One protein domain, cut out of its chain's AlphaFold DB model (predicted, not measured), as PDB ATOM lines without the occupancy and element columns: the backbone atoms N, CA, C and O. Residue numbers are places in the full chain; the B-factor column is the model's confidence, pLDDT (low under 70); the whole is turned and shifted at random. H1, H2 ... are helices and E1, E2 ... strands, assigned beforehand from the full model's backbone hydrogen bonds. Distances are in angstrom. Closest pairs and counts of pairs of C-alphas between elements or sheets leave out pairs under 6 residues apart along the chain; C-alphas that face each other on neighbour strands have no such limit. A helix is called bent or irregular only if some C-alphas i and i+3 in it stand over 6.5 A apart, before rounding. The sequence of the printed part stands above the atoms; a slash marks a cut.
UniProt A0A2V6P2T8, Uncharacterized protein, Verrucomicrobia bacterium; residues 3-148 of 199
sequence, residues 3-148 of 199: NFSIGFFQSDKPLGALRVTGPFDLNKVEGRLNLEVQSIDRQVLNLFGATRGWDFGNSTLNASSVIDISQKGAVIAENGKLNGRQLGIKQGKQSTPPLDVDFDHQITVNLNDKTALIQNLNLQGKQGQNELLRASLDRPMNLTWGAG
ATOM      1  N   ASN A   3       9.742   0.305 -40.752       88.94
ATOM      2  CA  ASN A   3      10.889  -0.235 -41.467       88.94
ATOM      3  C   ASN A   3      10.679   0.056 -42.949       88.94
ATOM      4  O   ASN A   3       9.623  -0.260 -43.498       88.94
ATOM      5  N   PHE A   4      11.670   0.678 -43.563       90.62
ATOM      6  CA  PHE A   4      11.744   0.922 -44.987       90.62
ATOM      7  C   PHE A   4      13.101   0.425 -45.471       90.62
ATOM      8  O   PHE A   4      14.131   0.747 -44.884       90.62
ATOM      9  N   SER A   5      13.111  -0.372 -46.532       90.25
ATOM     10  CA  SER A   5      14.344  -0.907 -47.096       90.25
ATOM     11  C   SER A   5      14.242  -0.885 -48.611       90.25
ATOM     12  O   SER A   5      13.281  -1.407 -49.170       90.25
ATOM     13  N   ILE A   6      15.249  -0.317 -49.263       88.56
ATOM     14  CA  ILE A   6      15.468  -0.432 -50.702       88.56
ATOM     15  C   ILE A   6      16.730  -1.266 -50.889       88.56
ATOM     16  O   ILE A   6      17.792  -0.896 -50.395       88.56
ATOM     17  N   GLY A   7      16.610  -2.395 -51.582       87.19
ATOM     18  CA  GLY A   7      17.755  -3.168 -52.060       87.19
ATOM     19  C   GLY A   7      17.947  -2.935 -53.553       87.19
ATOM     20  O   GLY A   7      16.970  -2.909 -54.300       87.19
ATOM     21  N   PHE A   8      19.193  -2.768 -53.984       84.31
ATOM     22  CA  PHE A   8      19.544  -2.640 -55.395       84.31
ATOM     23  C   PHE A   8      20.098  -3.970 -55.900       84.31
ATOM     24  O   PHE A   8      20.940  -4.572 -55.238       84.31
ATOM     25  N   PHE A   9      19.644  -4.423 -57.069       81.00
ATOM     26  CA  PHE A   9      20.037  -5.711 -57.642       81.00
ATOM     27  C   PHE A   9      20.322  -5.589 -59.139       81.00
ATOM     28  O   PHE A   9      19.650  -4.839 -59.845       81.00
ATOM     29  N   GLN A  10      21.282  -6.370 -59.629       80.38
ATOM     30  CA  GLN A  10      21.485  -6.618 -61.056       80.38
ATOM     31  C   GLN A  10      21.656  -8.115 -61.275       80.38
ATOM     32  O   GLN A  10      22.621  -8.689 -60.780       80.38
ATOM     33  N   SER A  11      20.738  -8.732 -62.026       79.75
ATOM     34  CA  SER A  11      20.761 -10.179 -62.305       79.75
ATOM     35  C   SER A  11      21.000 -10.998 -61.025       79.75
ATOM     36  O   SER A  11      21.955 -11.762 -60.940       79.75
ATOM     37  N   ASP A  12      20.187 -10.724 -59.999       82.19
ATOM     38  CA  ASP A  12      20.229 -11.320 -58.652       82.19
ATOM     39  C   ASP A  12      21.472 -11.016 -57.795       82.19
ATOM     40  O   ASP A  12      21.519 -11.372 -56.616       82.19
ATOM     41  N   LYS A  13      22.455 -10.273 -58.316       81.69
ATOM     42  CA  LYS A  13      23.579  -9.765 -57.523       81.69
ATOM     43  C   LYS A  13      23.137  -8.540 -56.705       81.69
ATOM     44  O   LYS A  13      22.749  -7.543 -57.319       81.69
ATOM     45  N   PRO A  14      23.234  -8.551 -55.361       83.38
ATOM     46  CA  PRO A  14      22.990  -7.361 -54.553       83.38
ATOM     47  C   PRO A  14      24.085  -6.317 -54.811       83.38
ATOM     48  O   PRO A  14      25.276  -6.624 -54.761       83.38
ATOM     49  N   LEU A  15      23.667  -5.086 -55.091       82.50
ATOM     50  CA  LEU A  15      24.522  -3.940 -55.424       82.50
ATOM     51  C   LEU A  15      24.634  -2.914 -54.287       82.50
ATOM     52  O   LEU A  15      25.304  -1.896 -54.421       82.50
ATOM     53  N   GLY A  16      23.924  -3.167 -53.189       86.94
ATOM     54  CA  GLY A  16      23.862  -2.312 -52.013       86.94
ATOM     55  C   GLY A  16      22.433  -2.144 -51.512       86.94
ATOM     56  O   GLY A  16      21.469  -2.603 -52.136       86.94
ATOM     57  N   ALA A  17      22.291  -1.495 -50.361       90.62
ATOM     58  CA  ALA A  17      20.992  -1.272 -49.745       90.62
ATOM     59  C   ALA A  17      20.930   0.054 -48.985       90.62
ATOM     60  O   ALA A  17      21.913   0.511 -48.404       90.62
ATOM     61  N   LEU A  18      19.730   0.626 -48.961       91.56
ATOM     62  CA  LEU A  18      19.318   1.707 -48.077       91.56
ATOM     63  C   LEU A  18      18.290   1.138 -47.102       91.56
ATOM     64  O   LEU A  18      17.264   0.608 -47.529       91.56
ATOM     65  N   ARG A  19      18.529   1.275 -45.804       94.56
ATOM     66  CA  ARG A  19      17.612   0.831 -44.757       94.56
ATOM     67  C   ARG A  19      17.328   1.976 -43.794       94.56
ATOM     68  O   ARG A  19      18.242   2.636 -43.319       94.56
ATOM     69  N   VAL A  20      16.052   2.184 -43.492       96.38
ATOM     70  CA  VAL A  20      15.566   3.136 -42.495       96.38
ATOM     71  C   VAL A  20      14.673   2.390 -41.516       96.38
ATOM     72  O   VAL A  20      13.674   1.786 -41.906       96.38
ATOM     73  N   THR A  21      15.018   2.408 -40.234       97.19
ATOM     74  CA  THR A  21      14.295   1.658 -39.197       97.19
ATOM     75  C   THR A  21      14.059   2.498 -37.958       97.19
ATOM     76  O   THR A  21      14.866   3.352 -37.629       97.19
ATOM     77  N   GLY A  22      12.973   2.239 -37.233       96.81
ATOM     78  CA  GLY A  22      12.756   2.829 -35.910       96.81
ATOM     79  C   GLY A  22      11.309   3.230 -35.637       96.81
ATOM     80  O   GLY A  22      10.419   3.036 -36.474       96.81
ATOM     81  N   PRO A  23      11.008   3.708 -34.421       97.00
ATOM     82  CA  PRO A  23       9.708   4.285 -34.115       97.00
ATOM     83  C   PRO A  23       9.521   5.632 -34.827       97.00
ATOM     84  O   PRO A  23      10.376   6.511 -34.750       97.00
ATOM     85  N   PHE A  24       8.367   5.803 -35.472       96.94
ATOM     86  CA  PHE A  24       7.917   7.085 -36.009       96.94
ATOM     87  C   PHE A  24       6.402   7.202 -35.847       96.94
ATOM     88  O   PHE A  24       5.652   6.333 -36.312       96.94
ATOM     89  N   ASP A  25       5.974   8.250 -35.158       96.81
ATOM     90  CA  ASP A  25       4.583   8.619 -34.953       96.81
ATOM     91  C   ASP A  25       4.181   9.626 -36.038       96.81
ATOM     92  O   ASP A  25       4.607  10.779 -36.028       96.81
ATOM     93  N   LEU A  26       3.355   9.178 -36.986       93.56
ATOM     94  CA  LEU A  26       2.869  10.006 -38.094       93.56
ATOM     95  C   LEU A  26       1.912  11.111 -37.635       93.56
ATOM     96  O   LEU A  26       1.835  12.141 -38.294       93.56
ATOM     97  N   ASN A  27       1.198  10.916 -36.521       96.44
ATOM     98  CA  ASN A  27       0.264  11.916 -36.005       96.44
ATOM     99  C   ASN A  27       1.016  13.071 -35.347       96.44
ATOM    100  O   ASN A  27       0.581  14.219 -35.409       96.44
ATOM    101  N   LYS A  28       2.150  12.762 -34.709       97.12
ATOM    102  CA  LYS A  28       3.018  13.768 -34.093       97.12
ATOM    103  C   LYS A  28       4.073  14.307 -35.045       97.12
ATOM    104  O   LYS A  28       4.530  15.417 -34.819       97.12
ATOM    105  N   VAL A  29       4.432  13.564 -36.094       96.94
ATOM    106  CA  VAL A  29       5.612  13.819 -36.939       96.94
ATOM    107  C   VAL A  29       6.882  13.812 -36.080       96.94
ATOM    108  O   VAL A  29       7.695  14.732 -36.102       96.94
ATOM    109  N   GLU A  30       7.016  12.774 -35.260       98.25
ATOM    110  CA  GLU A  30       8.124  12.613 -34.318       98.25
ATOM    111  C   GLU A  30       8.618  11.170 -34.320       98.25
ATOM    112  O   GLU A  30       7.849  10.229 -34.531       98.25
ATOM    113  N   GLY A  31       9.903  10.968 -34.062       97.75
ATOM    114  CA  GLY A  31      10.466   9.630 -33.980       97.75
ATOM    115  C   GLY A  31      11.980   9.608 -33.942       97.75
ATOM    116  O   GLY A  31      12.638  10.639 -34.036       97.75
ATOM    117  N   ARG A  32      12.513   8.393 -33.835       98.19
ATOM    118  CA  ARG A  32      13.943   8.099 -33.888       98.19
ATOM    119  C   ARG A  32      14.172   7.078 -34.987       98.19
ATOM    120  O   ARG A  32      13.665   5.960 -34.899       98.19
ATOM    121  N   LEU A  33      14.913   7.463 -36.014       98.00
ATOM    122  CA  LEU A  33      15.163   6.666 -37.207       98.00
ATOM    123  C   LEU A  33      16.652   6.346 -37.318       98.00
ATOM    124  O   LEU A  33      17.484   7.242 -37.296       98.00
ATOM    125  N   ASN A  34      16.987   5.074 -37.482       97.75
ATOM    126  CA  ASN A  34      18.309   4.629 -37.893       97.75
ATOM    127  C   ASN A  34      18.331   4.532 -39.416       97.75
ATOM    128  O   ASN A  34      17.499   3.832 -39.995       97.75
ATOM    129  N   LEU A  35      19.283   5.213 -40.037       96.56
ATOM    130  CA  LEU A  35      19.602   5.166 -41.454       96.56
ATOM    131  C   LEU A  35      20.874   4.339 -41.639       96.56
ATOM    132  O   LEU A  35      21.889   4.619 -41.010       96.56
ATOM    133  N   GLU A  36      20.834   3.368 -42.540       96.44
ATOM    134  CA  GLU A  36      21.994   2.596 -42.970       96.44
ATOM    135  C   GLU A  36      22.056   2.577 -44.496       96.44
ATOM    136  O   GLU A  36      21.098   2.206 -45.176       96.44
ATOM    137  N   VAL A  37      23.208   2.956 -45.033       93.00
ATOM    138  CA  VAL A  37      23.576   2.818 -46.437       93.00
ATOM    139  C   VAL A  37      24.731   1.836 -46.484       93.00
ATOM    140  O   VAL A  37      25.817   2.133 -45.985       93.00
ATOM    141  N   GLN A  38      24.487   0.660 -47.051       87.81
ATOM    142  CA  GLN A  38      25.456  -0.428 -47.082       87.81
ATOM    143  C   GLN A  38      25.899  -0.697 -48.514       87.81
ATOM    144  O   GLN A  38      25.080  -1.025 -49.376       87.81
ATOM    145  N   SER A  39      27.210  -0.592 -48.727       80.81
ATOM    146  CA  SER A  39      27.927  -1.021 -49.925       80.81
ATOM    147  C   SER A  39      27.312  -0.519 -51.228       80.81
ATOM    148  O   SER A  39      27.215  -1.280 -52.184       80.81
ATOM    149  N   ILE A  40      26.897   0.752 -51.276       85.25
ATOM    150  CA  ILE A  40      26.483   1.372 -52.537       85.25
ATOM    151  C   ILE A  40      27.736   1.506 -53.393       85.25
ATOM    152  O   ILE A  40      28.602   2.341 -53.123       85.25
ATOM    153  N   ASP A  41      27.860   0.634 -54.385       84.88
ATOM    154  CA  ASP A  41      29.015   0.585 -55.270       84.88
ATOM    155  C   ASP A  41      28.751   1.304 -56.600       84.88
ATOM    156  O   ASP A  41      27.673   1.854 -56.866       84.88
ATOM    157  N   ARG A  42      29.764   1.290 -57.469       87.31
ATOM    158  CA  ARG A  42      29.712   1.853 -58.822       87.31
ATOM    159  C   ARG A  42      28.459   1.480 -59.611       87.31
ATOM    160  O   ARG A  42      28.025   2.275 -60.430       87.31
ATOM    161  N   GLN A  43      27.895   0.284 -59.425       85.06
ATOM    162  CA  GLN A  43      26.782  -0.197 -60.240       85.06
ATOM    163  C   GLN A  43      25.537   0.632 -59.934       85.06
ATOM    164  O   GLN A  43      24.868   1.075 -60.862       85.06
ATOM    165  N   VAL A  44      25.286   0.932 -58.657       85.25
ATOM    166  CA  VAL A  44      24.192   1.821 -58.238       85.25
ATOM    167  C   VAL A  44      24.507   3.276 -58.573       85.25
ATOM    168  O   VAL A  44      23.660   3.974 -59.125       85.25
ATOM    169  N   LEU A  45      25.729   3.742 -58.296       86.56
ATOM    170  CA  LEU A  45      26.129   5.128 -58.577       86.56
ATOM    171  C   LEU A  45      26.040   5.460 -60.077       86.56
ATOM    172  O   LEU A  45      25.563   6.532 -60.454       86.56
ATOM    173  N   ASN A  46      26.411   4.515 -60.942       88.38
ATOM    174  CA  ASN A  46      26.331   4.671 -62.392       88.38
ATOM    175  C   ASN A  46      24.884   4.755 -62.892       88.38
ATOM    176  O   ASN A  46      24.665   5.402 -63.907       88.38
ATOM    177  N   LEU A  47      23.882   4.204 -62.189       85.31
ATOM    178  CA  LEU A  47      22.472   4.426 -62.557       85.31
ATOM    179  C   LEU A  47      22.101   5.910 -62.458       85.31
ATOM    180  O   LEU A  47      21.421   6.441 -63.334       85.31
ATOM    181  N   PHE A  48      22.596   6.598 -61.426       81.06
ATOM    182  CA  PHE A  48      22.387   8.037 -61.253       81.06
ATOM    183  C   PHE A  48      23.255   8.872 -62.207       81.06
ATOM    184  O   PHE A  48      22.828   9.929 -62.672       81.06
ATOM    185  N   GLY A  49      24.468   8.401 -62.515       84.00
ATOM    186  CA  GLY A  49      25.429   9.088 -63.382       84.00
ATOM    187  C   GLY A  49      25.249   8.873 -64.886       84.00
ATOM    188  O   GLY A  49      25.746   9.682 -65.673       84.00
ATOM    189  N   ALA A  50      24.537   7.823 -65.305       84.38
ATOM    190  CA  ALA A  50      24.486   7.385 -66.703       84.38
ATOM    191  C   ALA A  50      23.963   8.469 -67.652       84.38
ATOM    192  O   ALA A  50      24.514   8.659 -68.734       84.38
ATOM    193  N   THR A  51      22.957   9.240 -67.228       84.94
ATOM    194  CA  THR A  51      22.395  10.351 -68.022       84.94
ATOM    195  C   THR A  51      23.403  11.469 -68.294       84.94
ATOM    196  O   THR A  51      23.236  12.235 -69.238       84.94
ATOM    197  N   ARG A  52      24.472  11.551 -67.494       84.94
ATOM    198  CA  ARG A  52      25.575  12.512 -67.634       84.94
ATOM    199  C   ARG A  52      26.829  11.881 -68.248       84.94
ATOM    200  O   ARG A  52      27.849  12.555 -68.371       84.94
ATOM    201  N   GLY A  53      26.780  10.600 -68.623       88.38
ATOM    202  CA  GLY A  53      27.949   9.844 -69.079       88.38
ATOM    203  C   GLY A  53      29.010   9.655 -67.991       88.38
ATOM    204  O   GLY A  53      30.190   9.521 -68.313       88.38
ATOM    205  N   TRP A  54      28.609   9.713 -66.719       92.50
ATOM    206  CA  TRP A  54      29.504   9.519 -65.585       92.50
ATOM    207  C   TRP A  54      29.662   8.038 -65.266       92.50
ATOM    208  O   TRP A  54      28.678   7.316 -65.107       92.50
ATOM    209  N   ASP A  55      30.915   7.626 -65.115       92.94
ATOM    210  CA  ASP A  55      31.302   6.332 -64.571       92.94
ATOM    211  C   ASP A  55      32.056   6.542 -63.256       92.94
ATOM    212  O   ASP A  55      33.127   7.146 -63.216       92.94
ATOM    213  N   PHE A  56      31.491   6.026 -62.173       92.94
ATOM    214  CA  PHE A  56      32.015   6.122 -60.820       92.94
ATOM    215  C   PHE A  56      33.156   5.132 -60.536       92.94
ATOM    216  O   PHE A  56      33.655   5.065 -59.412       92.94
ATOM    217  N   GLY A  57      33.620   4.363 -61.524       90.75
ATOM    218  CA  GLY A  57      34.851   3.585 -61.405       90.75
ATOM    219  C   GLY A  57      34.775   2.545 -60.289       90.75
ATOM    220  O   GLY A  57      33.965   1.640 -60.374       90.75
ATOM    221  N   ASN A  58      35.618   2.644 -59.260       91.81
ATOM    222  CA  ASN A  58      35.614   1.730 -58.105       91.81
ATOM    223  C   ASN A  58      34.998   2.368 -56.848       91.81
ATOM    224  O   ASN A  58      35.237   1.893 -55.739       91.81
ATOM    225  N   SER A  59      34.235   3.450 -57.015       94.25
ATOM    226  CA  SER A  59      33.636   4.174 -55.898       94.25
ATOM    227  C   SER A  59      32.736   3.258 -55.075       94.25
ATOM    228  O   SER A  59      31.881   2.553 -55.620       94.25
ATOM    229  N   THR A  60      32.896   3.321 -53.758       93.88
ATOM    230  CA  THR A  60      31.946   2.743 -52.806       93.88
ATOM    231  C   THR A  60      31.557   3.781 -51.767       93.88
ATOM    232  O   THR A  60      32.375   4.625 -51.391       93.88
ATOM    233  N   LEU A  61      30.309   3.722 -51.315       94.44
ATOM    234  CA  LEU A  61      29.748   4.618 -50.318       94.44
ATOM    235  C   LEU A  61      29.012   3.816 -49.244       94.44
ATOM    236  O   LEU A  61      28.172   2.965 -49.541       94.44
ATOM    237  N   ASN A  62      29.316   4.137 -47.994       95.75
ATOM    238  CA  ASN A  62      28.609   3.658 -46.819       95.75
ATOM    239  C   ASN A  62      28.217   4.846 -45.948       95.75
ATOM    240  O   ASN A  62      28.928   5.851 -45.912       95.75
ATOM    241  N   ALA A  63      27.108   4.719 -45.232       97.06
ATOM    242  CA  ALA A  63      26.708   5.692 -44.228       97.06
ATOM    243  C   ALA A  63      25.891   5.030 -43.121       97.06
ATOM    244  O   ALA A  63      25.156   4.072 -43.364       97.06
ATOM    245  N   SER A  64      25.994   5.560 -41.910       97.56
ATOM    246  CA  SER A  64      25.131   5.197 -40.793       97.56
ATOM    247  C   SER A  64      24.793   6.439 -39.984       97.56
ATOM    248  O   SER A  64      25.688   7.177 -39.584       97.56
ATOM    249  N   SER A  65      23.506   6.667 -39.737       97.62
ATOM    250  CA  SER A  65      23.043   7.813 -38.952       97.62
ATOM    251  C   SER A  65      21.882   7.441 -38.042       97.62
ATOM    252  O   SER A  65      21.041   6.615 -38.391       97.62
ATOM    253  N   VAL A  66      21.794   8.111 -36.897       98.44
ATOM    254  CA  VAL A  66      20.580   8.174 -36.079       98.44
ATOM    255  C   VAL A  66      19.985   9.564 -36.235       98.44
ATOM    256  O   VAL A  66      20.684  10.555 -36.044       98.44
ATOM    257  N   ILE A  67      18.704   9.621 -36.583       98.44
ATOM    258  CA  ILE A  67      17.948  10.843 -36.840       98.44
ATOM    259  C   ILE A  67      16.798  10.909 -35.834       98.44
ATOM    260  O   ILE A  67      15.876  10.093 -35.875       98.44
ATOM    261  N   ASP A  68      16.847  11.886 -34.941       98.56
ATOM    262  CA  ASP A  68      15.775  12.243 -34.021       98.56
ATOM    263  C   ASP A  68      14.958  13.396 -34.605       98.56
ATOM    264  O   ASP A  68      15.483  14.470 -34.892       98.56
ATOM    265  N   ILE A  69      13.656  13.176 -34.761       98.50
ATOM    266  CA  ILE A  69      12.692  14.161 -35.246       98.50
ATOM    267  C   ILE A  69      11.742  14.467 -34.091       98.50
ATOM    268  O   ILE A  69      11.114  13.562 -33.541       98.50
ATOM    269  N   SER A  70      11.633  15.737 -33.714       98.50
ATOM    270  CA  SER A  70      10.817  16.182 -32.582       98.50
ATOM    271  C   SER A  70      10.150  17.527 -32.859       98.50
ATOM    272  O   SER A  70      10.417  18.174 -33.875       98.50
ATOM    273  N   GLN A  71       9.261  17.945 -31.955       97.75
ATOM    274  CA  GLN A  71       8.531  19.211 -32.045       97.75
ATOM    275  C   GLN A  71       7.763  19.331 -33.362       97.75
ATOM    276  O   GLN A  71       7.863  20.330 -34.074       97.75
ATOM    277  N   LYS A  72       7.007  18.283 -33.707       97.56
ATOM    278  CA  LYS A  72       6.244  18.217 -34.965       97.56
ATOM    279  C   LYS A  72       7.102  18.396 -36.224       97.56
ATOM    280  O   LYS A  72       6.682  19.037 -37.185       97.56
ATOM    281  N   GLY A  73       8.319  17.856 -36.205       97.25
ATOM    282  CA  GLY A  73       9.266  17.936 -37.316       97.25
ATOM    283  C   GLY A  73      10.079  19.226 -37.383       97.25
ATOM    284  O   GLY A  73      10.907  19.366 -38.279       97.25
ATOM    285  N   ALA A  74       9.884  20.161 -36.450       97.81
ATOM    286  CA  ALA A  74      10.641  21.407 -36.437       97.81
ATOM    287  C   ALA A  74      12.082  21.232 -35.948       97.81
ATOM    288  O   ALA A  74      12.944  22.023 -36.327       97.81
ATOM    289  N   VAL A  75      12.349  20.217 -35.119       98.38
ATOM    290  CA  VAL A  75      13.693  19.918 -34.620       98.38
ATOM    291  C   VAL A  75      14.154  18.572 -35.151       98.38
ATOM    292  O   VAL A  75      13.515  17.548 -34.907       98.38
ATOM    293  N   ILE A  76      15.283  18.590 -35.853       98.56
ATOM    294  CA  ILE A  76      15.915  17.421 -36.460       98.56
ATOM    295  C   ILE A  76      17.337  17.336 -35.916       98.56
ATOM    296  O   ILE A  76      18.149  18.220 -36.181       98.56
ATOM    297  N   ALA A  77      17.643  16.291 -35.155       98.56
ATOM    298  CA  ALA A  77      18.993  16.003 -34.690       98.56
ATOM    299  C   ALA A  77      19.527  14.755 -35.390       98.56
ATOM    300  O   ALA A  77      18.882  13.714 -35.385       98.56
ATOM    301  N   GLU A  78      20.709  14.855 -35.982       98.12
ATOM    302  CA  GLU A  78      21.397  13.754 -36.641       98.12
ATOM    303  C   GLU A  78      22.760  13.527 -35.988       98.12
ATOM    304  O   GLU A  78      23.512  14.470 -35.731       98.12
ATOM    305  N   ASN A  79      23.090  12.263 -35.747       98.50
ATOM    306  CA  ASN A  79      24.445  11.813 -35.455       98.50
ATOM    307  C   ASN A  79      24.810  10.744 -36.479       98.50
ATOM    308  O   ASN A  79      24.164   9.693 -36.511       98.50
ATOM    309  N   GLY A  80      25.793  11.040 -37.323       98.12
ATOM    310  CA  GLY A  80      26.038  10.286 -38.537       98.12
ATOM    311  C   GLY A  80      27.505  10.104 -38.875       98.12
ATOM    312  O   GLY A  80      28.384  10.850 -38.437       98.12
ATOM    313  N   LYS A  81      27.744   9.074 -39.680       98.06
ATOM    314  CA  LYS A  81      29.022   8.757 -40.300       98.06
ATOM    315  C   LYS A  81      28.807   8.429 -41.765       98.06
ATOM    316  O   LYS A  81      27.847   7.748 -42.119       98.06
ATOM    317  N   LEU A  82      29.730   8.865 -42.606       97.38
ATOM    318  CA  LEU A  82      29.792   8.545 -44.022       97.38
ATOM    319  C   LEU A  82      31.224   8.161 -44.379       97.38
ATOM    320  O   LEU A  82      32.177   8.856 -44.029       97.38
ATOM    321  N   ASN A  83      31.364   7.061 -45.110       97.44
ATOM    322  CA  ASN A  83      32.642   6.571 -45.602       97.44
ATOM    323  C   ASN A  83      32.541   6.348 -47.111       97.44
ATOM    324  O   ASN A  83      31.795   5.488 -47.583       97.44
ATOM    325  N   GLY A  84      33.313   7.115 -47.867       96.50
ATOM    326  CA  GLY A  84      33.514   6.940 -49.296       96.50
ATOM    327  C   GLY A  84      34.897   6.370 -49.572       96.50
ATOM    328  O   GLY A  84      35.880   6.839 -49.002       96.50
ATOM    329  N   ARG A  85      35.000   5.368 -50.445       96.62
ATOM    330  CA  ARG A  85      36.289   4.776 -50.833       96.62
ATOM    331  C   ARG A  85      36.459   4.806 -52.332       96.62
ATOM    332  O   ARG A  85      35.521   4.479 -53.059       96.62
ATOM    333  N   GLN A  86      37.661   5.178 -52.767       95.69
ATOM    334  CA  GLN A  86      38.029   5.358 -54.171       95.69
ATOM    335  C   GLN A  86      37.009   6.201 -54.952       95.69
ATOM    336  O   GLN A  86      36.756   5.932 -56.126       95.69
ATOM    337  N   LEU A  87      36.420   7.211 -54.300       94.75
ATOM    338  CA  LEU A  87      35.439   8.092 -54.918       94.75
ATOM    339  C   LEU A  87      36.082   8.809 -56.099       94.75
ATOM    340  O   LEU A  87      37.075   9.519 -55.948       94.75
ATOM    341  N   GLY A  88      35.509   8.639 -57.279       93.12
ATOM    342  CA  GLY A  88      35.995   9.287 -58.483       93.12
ATOM    343  C   GLY A  88      35.002   9.153 -59.618       93.12
ATOM    344  O   GLY A  88      34.178   8.244 -59.624       93.12
ATOM    345  N   ILE A  89      35.082  10.077 -60.570       93.31
ATOM    346  CA  ILE A  89      34.222  10.092 -61.752       93.31
ATOM    347  C   ILE A  89      35.098  10.093 -62.995       93.31
ATOM    348  O   ILE A  89      36.078  10.835 -63.076       93.31
ATOM    349  N   LYS A  90      34.705   9.286 -63.976       93.25
ATOM    350  CA  LYS A  90      35.198   9.297 -65.349       93.25
ATOM    351  C   LYS A  90      34.101   9.802 -66.274       93.25
ATOM    352  O   LYS A  90      32.947   9.400 -66.148       93.25
ATOM    353  N   GLN A  91      34.471  10.655 -67.222       92.31
ATOM    354  CA  GLN A  91      33.596  11.124 -68.292       92.31
ATOM    355  C   GLN A  91      34.425  11.272 -69.576       92.31
ATOM    356  O   GLN A  91      35.286  12.147 -69.693       92.31
ATOM    357  N   GLY A  92      34.207  10.382 -70.546       88.19
ATOM    358  CA  GLY A  92      35.021  10.326 -71.762       88.19
ATOM    359  C   GLY A  92      36.509  10.105 -71.448       88.19
ATOM    360  O   GLY A  92      36.881   9.081 -70.885       88.19
ATOM    361  N   LYS A  93      37.366  11.067 -71.818       87.50
ATOM    362  CA  LYS A  93      38.820  11.022 -71.554       87.50
ATOM    363  C   LYS A  93      39.230  11.678 -70.229       87.50
ATOM    364  O   LYS A  93      40.410  11.668 -69.893       87.50
ATOM    365  N   GLN A  94      38.292  12.286 -69.508       89.12
ATOM    366  CA  GLN A  94      38.558  12.981 -68.252       89.12
ATOM    367  C   GLN A  94      38.238  12.068 -67.068       89.12
ATOM    368  O   GLN A  94      37.280  11.297 -67.106       89.12
ATOM    369  N   SER A  95      39.042  12.166 -66.012       92.19
ATOM    370  CA  SER A  95      38.834  11.441 -64.760       92.19
ATOM    371  C   SER A  95      39.299  12.294 -63.599       92.19
ATOM    372  O   SER A  95      40.339  12.942 -63.702       92.19
ATOM    373  N   THR A  96      38.586  12.228 -62.480       93.31
ATOM    374  CA  THR A  96      39.127  12.722 -61.213       93.31
ATOM    375  C   THR A  96      40.044  11.671 -60.582       93.31
ATOM    376  O   THR A  96      39.860  10.471 -60.830       93.31
ATOM    377  N   PRO A  97      41.025  12.075 -59.757       93.38
ATOM    378  CA  PRO A  97      41.787  11.136 -58.952       93.38
ATOM    379  C   PRO A  97      40.877  10.504 -57.887       93.38
ATOM    380  O   PRO A  97      39.978  11.184 -57.383       93.38
ATOM    381  N   PRO A  98      41.099   9.229 -57.523       94.88
ATOM    382  CA  PRO A  98      40.307   8.567 -56.496       94.88
ATOM    383  C   PRO A  98      40.527   9.228 -55.132       94.88
ATOM    384  O   PRO A  98      41.663   9.503 -54.735       94.88
ATOM    385  N   LEU A  99      39.430   9.451 -54.416       95.88
ATOM    386  CA  LEU A  99      39.396  10.085 -53.107       95.88
ATOM    387  C   LEU A  99      38.737   9.155 -52.088       95.88
ATOM    388  O   LEU A  99      37.604   8.714 -52.265       95.88
ATOM    389  N   ASP A 100      39.433   8.892 -50.995       97.62
ATOM    390  CA  ASP A 100      38.831   8.323 -49.797       97.62
ATOM    391  C   ASP A 100      38.307   9.465 -48.929       97.62
ATOM    392  O   ASP A 100      39.025  10.437 -48.692       97.62
ATOM    393  N   VAL A 101      37.066   9.353 -48.468       97.75
ATOM    394  CA  VAL A 101      36.401  10.351 -47.631       97.75
ATOM    395  C   VAL A 101      35.864   9.681 -46.380       97.75
ATOM    396  O   VAL A 101      35.114   8.715 -46.465       97.75
ATOM    397  N   ASP A 102      36.210  10.233 -45.229       98.19
ATOM    398  CA  ASP A 102      35.620   9.885 -43.945       98.19
ATOM    399  C   ASP A 102      34.977  11.152 -43.375       98.19
ATOM    400  O   ASP A 102      35.623  12.201 -43.290       98.19
ATOM    401  N   PHE A 103      33.689  11.077 -43.050       98.25
ATOM    402  CA  PHE A 103      32.916  12.195 -42.528       98.25
ATOM    403  C   PHE A 103      32.099  11.751 -41.320       98.25
ATOM    404  O   PHE A 103      31.261  10.863 -41.433       98.25
ATOM    405  N   ASP A 104      32.337  12.377 -40.175       98.12
ATOM    406  CA  ASP A 104      31.590  12.184 -38.938       98.12
ATOM    407  C   ASP A 104      30.964  13.520 -38.534       98.12
ATOM    408  O   ASP A 104      31.650  14.548 -38.467       98.12
ATOM    409  N   HIS A 105      29.677  13.516 -38.202       97.62
ATOM    410  CA  HIS A 105      28.975  14.734 -37.816       97.62
ATOM    411  C   HIS A 105      27.929  14.498 -36.739       97.62
ATOM    412  O   HIS A 105      27.339  13.428 -36.610       97.62
ATOM    413  N   GLN A 106      27.684  15.550 -35.968       98.31
ATOM    414  CA  GLN A 106      26.558  15.642 -35.057       98.31
ATOM    415  C   GLN A 106      25.965  17.039 -35.198       98.31
ATOM    416  O   GLN A 106      26.653  18.032 -34.946       98.31
ATOM    417  N   ILE A 107      24.725  17.102 -35.675       97.81
ATOM    418  CA  ILE A 107      24.054  18.345 -36.047       97.81
ATOM    419  C   ILE A 107      22.634  18.321 -35.494       97.81
ATOM    420  O   ILE A 107      21.949  17.308 -35.536       97.81
ATOM    421  N   THR A 108      22.162  19.451 -34.987       98.31
ATOM    422  CA  THR A 108      20.756  19.680 -34.655       98.31
ATOM    423  C   THR A 108      20.274  20.914 -35.384       98.31
ATOM    424  O   THR A 108      20.848  21.979 -35.209       98.31
ATOM    425  N   VAL A 109      19.215  20.788 -36.169       97.75
ATOM    426  CA  VAL A 109      18.547  21.894 -36.853       97.75
ATOM    427  C   VAL A 109      17.224  22.167 -36.156       97.75
ATOM    428  O   VAL A 109      16.439  21.245 -35.948       97.75
ATOM    429  N   ASN A 110      16.964  23.431 -35.826       96.38
ATOM    430  CA  ASN A 110      15.661  23.911 -35.391       96.38
ATOM    431  C   ASN A 110      15.118  24.899 -36.430       96.38
ATOM    432  O   ASN A 110      15.622  26.012 -36.591       96.38
ATOM    433  N   LEU A 111      14.078  24.480 -37.143       95.56
ATOM    434  CA  LEU A 111      13.453  25.249 -38.215       95.56
ATOM    435  C   LEU A 111      12.583  26.398 -37.693       95.56
ATOM    436  O   LEU A 111      12.471  27.417 -38.375       95.56
ATOM    437  N   ASN A 112      12.010  26.264 -36.492       94.12
ATOM    438  CA  ASN A 112      11.235  27.336 -35.861       94.12
ATOM    439  C   ASN A 112      12.158  28.490 -35.458       94.12
ATOM    440  O   ASN A 112      11.888  29.646 -35.784       94.12
ATOM    441  N   ASP A 113      13.281  28.154 -34.822       92.19
ATOM    442  CA  ASP A 113      14.258  29.138 -34.350       92.19
ATOM    443  C   ASP A 113      15.216  29.592 -35.462       92.19
ATOM    444  O   ASP A 113      15.938  30.575 -35.293       92.19
ATOM    445  N   LYS A 114      15.213  28.901 -36.612       93.31
ATOM    446  CA  LYS A 114      16.133  29.125 -37.740       93.31
ATOM    447  C   LYS A 114      17.593  29.026 -37.303       93.31
ATOM    448  O   LYS A 114      18.411  29.904 -37.601       93.31
ATOM    449  N   THR A 115      17.898  27.957 -36.574       92.88
ATOM    450  CA  THR A 115      19.226  27.687 -36.026       92.88
ATOM    451  C   THR A 115      19.707  26.281 -36.354       92.88
ATOM    452  O   THR A 115      18.914  25.356 -36.549       92.88
ATOM    453  N   ALA A 116      21.025  26.114 -36.401       94.50
ATOM    454  CA  ALA A 116      21.668  24.812 -36.404       94.50
ATOM    455  C   ALA A 116      22.807  24.793 -35.389       94.50
ATOM    456  O   ALA A 116      23.710  25.622 -35.447       94.50
ATOM    457  N   LEU A 117      22.796  23.814 -34.495       94.62
ATOM    458  CA  LEU A 117      23.911  23.515 -33.617       94.62
ATOM    459  C   LEU A 117      24.686  22.338 -34.201       94.62
ATOM    460  O   LEU A 117      24.179  21.224 -34.256       94.62
ATOM    461  N   ILE A 118      25.920  22.583 -34.617       96.12
ATOM    462  CA  ILE A 118      26.862  21.552 -35.042       96.12
ATOM    463  C   ILE A 118      27.711  21.214 -33.820       96.12
ATOM    464  O   ILE A 118      28.601  21.981 -33.450       96.12
ATOM    465  N   GLN A 119      27.415  20.104 -33.148       96.00
ATOM    466  CA  GLN A 119      28.173  19.678 -31.970       96.00
ATOM    467  C   GLN A 119      29.519  19.067 -32.353       96.00
ATOM    468  O   GLN A 119      30.505  19.267 -31.648       96.00
ATOM    469  N   ASN A 120      29.552  18.347 -33.474       95.69
ATOM    470  CA  ASN A 120      30.747  17.703 -33.992       95.69
ATOM    471  C   ASN A 120      30.752  17.751 -35.517       95.69
ATOM    472  O   ASN A 120      29.718  17.574 -36.161       95.69
ATOM    473  N   LEU A 121      31.933  17.949 -36.085       97.12
ATOM    474  CA  LEU A 121      32.175  17.845 -37.513       97.12
ATOM    475  C   LEU A 121      33.629  17.438 -37.688       97.12
ATOM    476  O   LEU A 121      34.515  18.157 -37.235       97.12
ATOM    477  N   ASN A 122      33.860  16.303 -38.337       97.56
ATOM    478  CA  ASN A 122      35.172  15.861 -38.781       97.56
ATOM    479  C   ASN A 122      35.039  15.343 -40.203       97.56
ATOM    480  O   ASN A 122      34.307  14.396 -40.458       97.56
ATOM    481  N   LEU A 123      35.757  15.964 -41.123       98.06
ATOM    482  CA  LEU A 123      35.865  15.550 -42.508       98.06
ATOM    483  C   LEU A 123      37.333  15.294 -42.808       98.06
ATOM    484  O   LEU A 123      38.182  16.139 -42.521       98.06
ATOM    485  N   GLN A 124      37.626  14.166 -43.432       98.00
ATOM    486  CA  GLN A 124      38.938  13.854 -43.966       98.00
ATOM    487  C   GLN A 124      38.798  13.357 -45.400       98.00
ATOM    488  O   GLN A 124      37.987  12.483 -45.683       98.00
ATOM    489  N   GLY A 125      39.615  13.903 -46.295       97.62
ATOM    490  CA  GLY A 125      39.766  13.459 -47.673       97.62
ATOM    491  C   GLY A 125      41.212  13.053 -47.942       97.62
ATOM    492  O   GLY A 125      42.129  13.838 -47.687       97.62
ATOM    493  N   LYS A 126      41.432  11.850 -48.475       97.00
ATOM    494  CA  LYS A 126      42.760  11.329 -48.828       97.00
ATOM    495  C   LYS A 126      42.823  10.877 -50.277       97.00
ATOM    496  O   LYS A 126      41.942  10.171 -50.753       97.00
ATOM    497  N   GLN A 127      43.911  11.219 -50.954       94.44
ATOM    498  CA  GLN A 127      44.274  10.648 -52.250       94.44
ATOM    499  C   GLN A 127      45.421   9.659 -52.039       94.44
ATOM    500  O   GLN A 127      46.580  10.046 -51.856       94.44
ATOM    501  N   GLY A 128      45.088   8.368 -51.995       91.00
ATOM    502  CA  GLY A 128      46.020   7.341 -51.534       91.00
ATOM    503  C   GLY A 128      46.445   7.607 -50.086       91.00
ATOM    504  O   GLY A 128      45.605   7.681 -49.196       91.00
ATOM    505  N   GLN A 129      47.747   7.779 -49.845       89.62
ATOM    506  CA  GLN A 129      48.285   8.078 -48.508       89.62
ATOM    507  C   GLN A 129      48.355   9.580 -48.191       89.62
ATOM    508  O   GLN A 129      48.651   9.958 -47.058       89.62
ATOM    509  N   ASN A 130      48.086  10.451 -49.167       93.06
ATOM    510  CA  ASN A 130      48.194  11.894 -48.981       93.06
ATOM    511  C   ASN A 130      46.872  12.472 -48.475       93.06
ATOM    512  O   ASN A 130      45.842  12.337 -49.134       93.06
ATOM    513  N   GLU A 131      46.900  13.163 -47.336       95.25
ATOM    514  CA  GLU A 131      45.763  13.964 -46.880       95.25
ATOM    515  C   GLU A 131      45.584  15.174 -47.798       95.25
ATOM    516  O   GLU A 131      46.450  16.045 -47.838       95.25
ATOM    517  N   LEU A 132      44.463  15.214 -48.517       94.88
ATOM    518  CA  LEU A 132      44.083  16.296 -49.423       94.88
ATOM    519  C   LEU A 132      43.283  17.374 -48.686       94.88
ATOM    520  O   LEU A 132      43.489  18.565 -48.908       94.88
ATOM    521  N   LEU A 133      42.361  16.946 -47.824       95.50
ATOM    522  CA  LEU A 133      41.410  17.807 -47.135       95.50
ATOM    523  C   LEU A 133      41.227  17.328 -45.698       95.50
ATOM    524  O   LEU A 133      41.065  16.134 -45.449       95.50
ATOM    525  N   ARG A 134      41.168  18.272 -44.766       97.12
ATOM    526  CA  ARG A 134      40.677  18.048 -43.412       97.12
ATOM    527  C   ARG A 134      39.822  19.229 -42.989       97.12
ATOM    528  O   ARG A 134      40.256  20.367 -43.138       97.12
ATOM    529  N   ALA A 135      38.647  18.959 -42.438       97.06
ATOM    530  CA  ALA A 135      37.842  19.967 -41.769       97.06
ATOM    531  C   ALA A 135      37.421  19.463 -40.389       97.06
ATOM    532  O   ALA A 135      36.994  18.318 -40.262       97.06
ATOM    533  N   SER A 136      37.542  20.295 -39.361       96.69
ATOM    534  CA  SER A 136      37.075  19.949 -38.019       96.69
ATOM    535  C   SER A 136      36.646  21.167 -37.218       96.69
ATOM    536  O   SER A 136      37.140  22.275 -37.442       96.69
ATOM    537  N   LEU A 137      35.765  20.956 -36.246       94.19
ATOM    538  CA  LEU A 137      35.412  21.974 -35.257       94.19
ATOM    539  C   LEU A 137      36.232  21.795 -33.982       94.19
ATOM    540  O   LEU A 137      36.355  20.686 -33.470       94.19
ATOM    541  N   ASP A 138      36.767  22.892 -33.446       90.69
ATOM    542  CA  ASP A 138      37.435  22.878 -32.138       90.69
ATOM    543  C   ASP A 138      36.440  22.923 -30.968       90.69
ATOM    544  O   ASP A 138      36.769  22.542 -29.846       90.69
ATOM    545  N   ARG A 139      35.219  23.400 -31.230       91.94
ATOM    546  CA  ARG A 139      34.094  23.426 -30.294       91.94
ATOM    547  C   ARG A 139      32.758  23.508 -31.041       91.94
ATOM    548  O   ARG A 139      32.756  23.913 -32.207       91.94
ATOM    549  N   PRO A 140      31.627  23.182 -30.386       93.50
ATOM    550  CA  PRO A 140      30.313  23.258 -31.012       93.50
ATOM    551  C   PRO A 140      30.053  24.620 -31.657       93.50
ATOM    552  O   PRO A 140      30.354  25.656 -31.065       93.50
ATOM    553  N   MET A 141      29.491  24.625 -32.861       92.88
ATOM    554  CA  MET A 141      29.209  25.830 -33.640       92.88
ATOM    555  C   MET A 141      27.703  26.042 -33.736       92.88
ATOM    556  O   MET A 141      26.982  25.143 -34.158       92.88
ATOM    557  N   ASN A 142      27.232  27.231 -33.362       90.06
ATOM    558  CA  ASN A 142      25.843  27.629 -33.571       90.06
ATOM    559  C   ASN A 142      25.745  28.502 -34.825       90.06
ATOM    560  O   ASN A 142      26.423  29.523 -34.925       90.06
ATOM    561  N   LEU A 143      24.898  28.101 -35.762       90.19
ATOM    562  CA  LEU A 143      24.561  28.834 -36.973       90.19
ATOM    563  C   LEU A 143      23.144  29.376 -36.830       90.19
ATOM    564  O   LEU A 143      22.263  28.674 -36.335       90.19
ATOM    565  N   THR A 144      22.903  30.602 -37.288       89.31
ATOM    566  CA  THR A 144      21.559  31.185 -37.298       89.31
ATOM    567  C   THR A 144      21.295  31.882 -38.628       89.31
ATOM    568  O   THR A 144      22.181  32.519 -39.194       89.31
ATOM    569  N   TRP A 145      20.079  31.739 -39.147       90.19
ATOM    570  CA  TRP A 145      19.624  32.378 -40.392       90.19
ATOM    571  C   TRP A 145      18.268  33.077 -40.205       90.19
ATOM    572  O   TRP A 145      17.524  33.322 -41.156       90.19
ATOM    573  N   GLY A 146      17.926  33.384 -38.951       83.44
ATOM    574  CA  GLY A 146      16.771  34.186 -38.568       83.44
ATOM    575  C   GLY A 146      17.095  35.676 -38.441       83.44
ATOM    576  O   GLY A 146      18.249  36.085 -38.337       83.44
ATOM    577  N   ALA A 147      16.042  36.499 -38.415       75.50
ATOM    578  CA  ALA A 147      16.157  37.948 -38.226       75.50
ATOM    579  C   ALA A 147      16.622  38.345 -36.807       75.50
ATOM    580  O   ALA A 147      17.051  39.475 -36.601       75.50
ATOM    581  N   GLY A 148      16.554  37.423 -35.838       65.81
ATOM    582  CA  GLY A 148      17.133  37.576 -34.505       65.81
ATOM    583  C   GLY A 148      18.432  36.782 -34.407       65.81
ATOM    584  O   GLY A 148      18.420  35.571 -34.608       65.81
TER     585      GLY A 148
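AT A GLANCE: This is residues 3 to 148 of the 199 residues of an uncharacterized protein of Verrucomicrobia bacterium (UniProt A0A2V6P2T8). What shape does the domain have? It is one broad antiparallel sheet, with E1 to E7 side by side and E8 and E9 along one edge of E7, bent across its strands into an open trough; one short helix, H1, lies at one end of the strands. E1 to E3 and E4 to E8 are two meanders, each strand the antiparallel neighbour of the one before. What is its make-up? The 146 printed residues have nine named strands and one named helix, in the order E1 E2 E3 H1 E4 E5 E6 E7 E8 E9, and the class is mostly strand. The whole is loose, with a radius of gyration of the C-alphas of 18.1 A and spans of 50 by 38 by 25 A.

HOW THE PARTS SIT: Where does the sheet branch? E7, residues 115 to 127, has E6, residues 99 to 110, on one side, and E8, residues 130 to 137, and E9, residues 141 to 144, on the other side. E7 forms hairpins with E6 and E8, where N 104 and O 122, and N 125 and O 133, are 2.8 A apart, within hydrogen-bond range. E9 is antiparallel to E7, at 122 degrees, with N 118 and O 141 2.8 A apart. How does the sheet go on from E6? E5, residues 75 to 87, forms hairpins with E6, N 82 to O 103 2.8 A, and with E4, residues 60 to 70, N 64 to O 81 2.9 A. E3, residues 30 to 41, is antiparallel to E4, N 35 to O 65 2.8 A. E2, residues 13 to 22, forms hairpins with E3 and with E1, residues 3 to 10, where N 19 and O 36, and N 6 and O 18, are 2.8 A apart. Where is the helix? H1, residues 42 to 52, is on the sheet at a height of 8.3 A, over none of its strands; its closest C-alphas with E2 are those of Leu 15 and Val 44, 6.4 A apart. It is irregular, with C-alphas 48 and 51 7.2 A apart; 3 of 7 O i to N i+4 pairs and 5 of 8 O i to N i+3 pairs are within hydrogen-bond range.

IN THESE COORDINATES: Where do the first and last strands lie? E1 begins at C-alpha 3 (10.889, -0.235, -41.467), and E9 ends at C-alpha 144 (21.559, 31.185, -37.298). How long are the longer strands? E7 measures 34.4 A, E6 32.7 A, E4 32.2 A, E5 32.0 A and E3 31.9 A. Where do strands bend? Among them, E5 bends by 52 degrees at residue 79, E6 by 54 degrees at residue 106 and E7 by 66 degrees at residue 119.

THE WHOLE: How large is it? The two C-alphas farthest apart, those of Ser 11 and Gly 148, are 55.4 A apart. Is it continuous? The printed part has no cut, and the link E5 to E6, 11 residues, is long. Where is confidence low? Residue 148 is under 70, and the mean pLDDT of the printed part is 92.9.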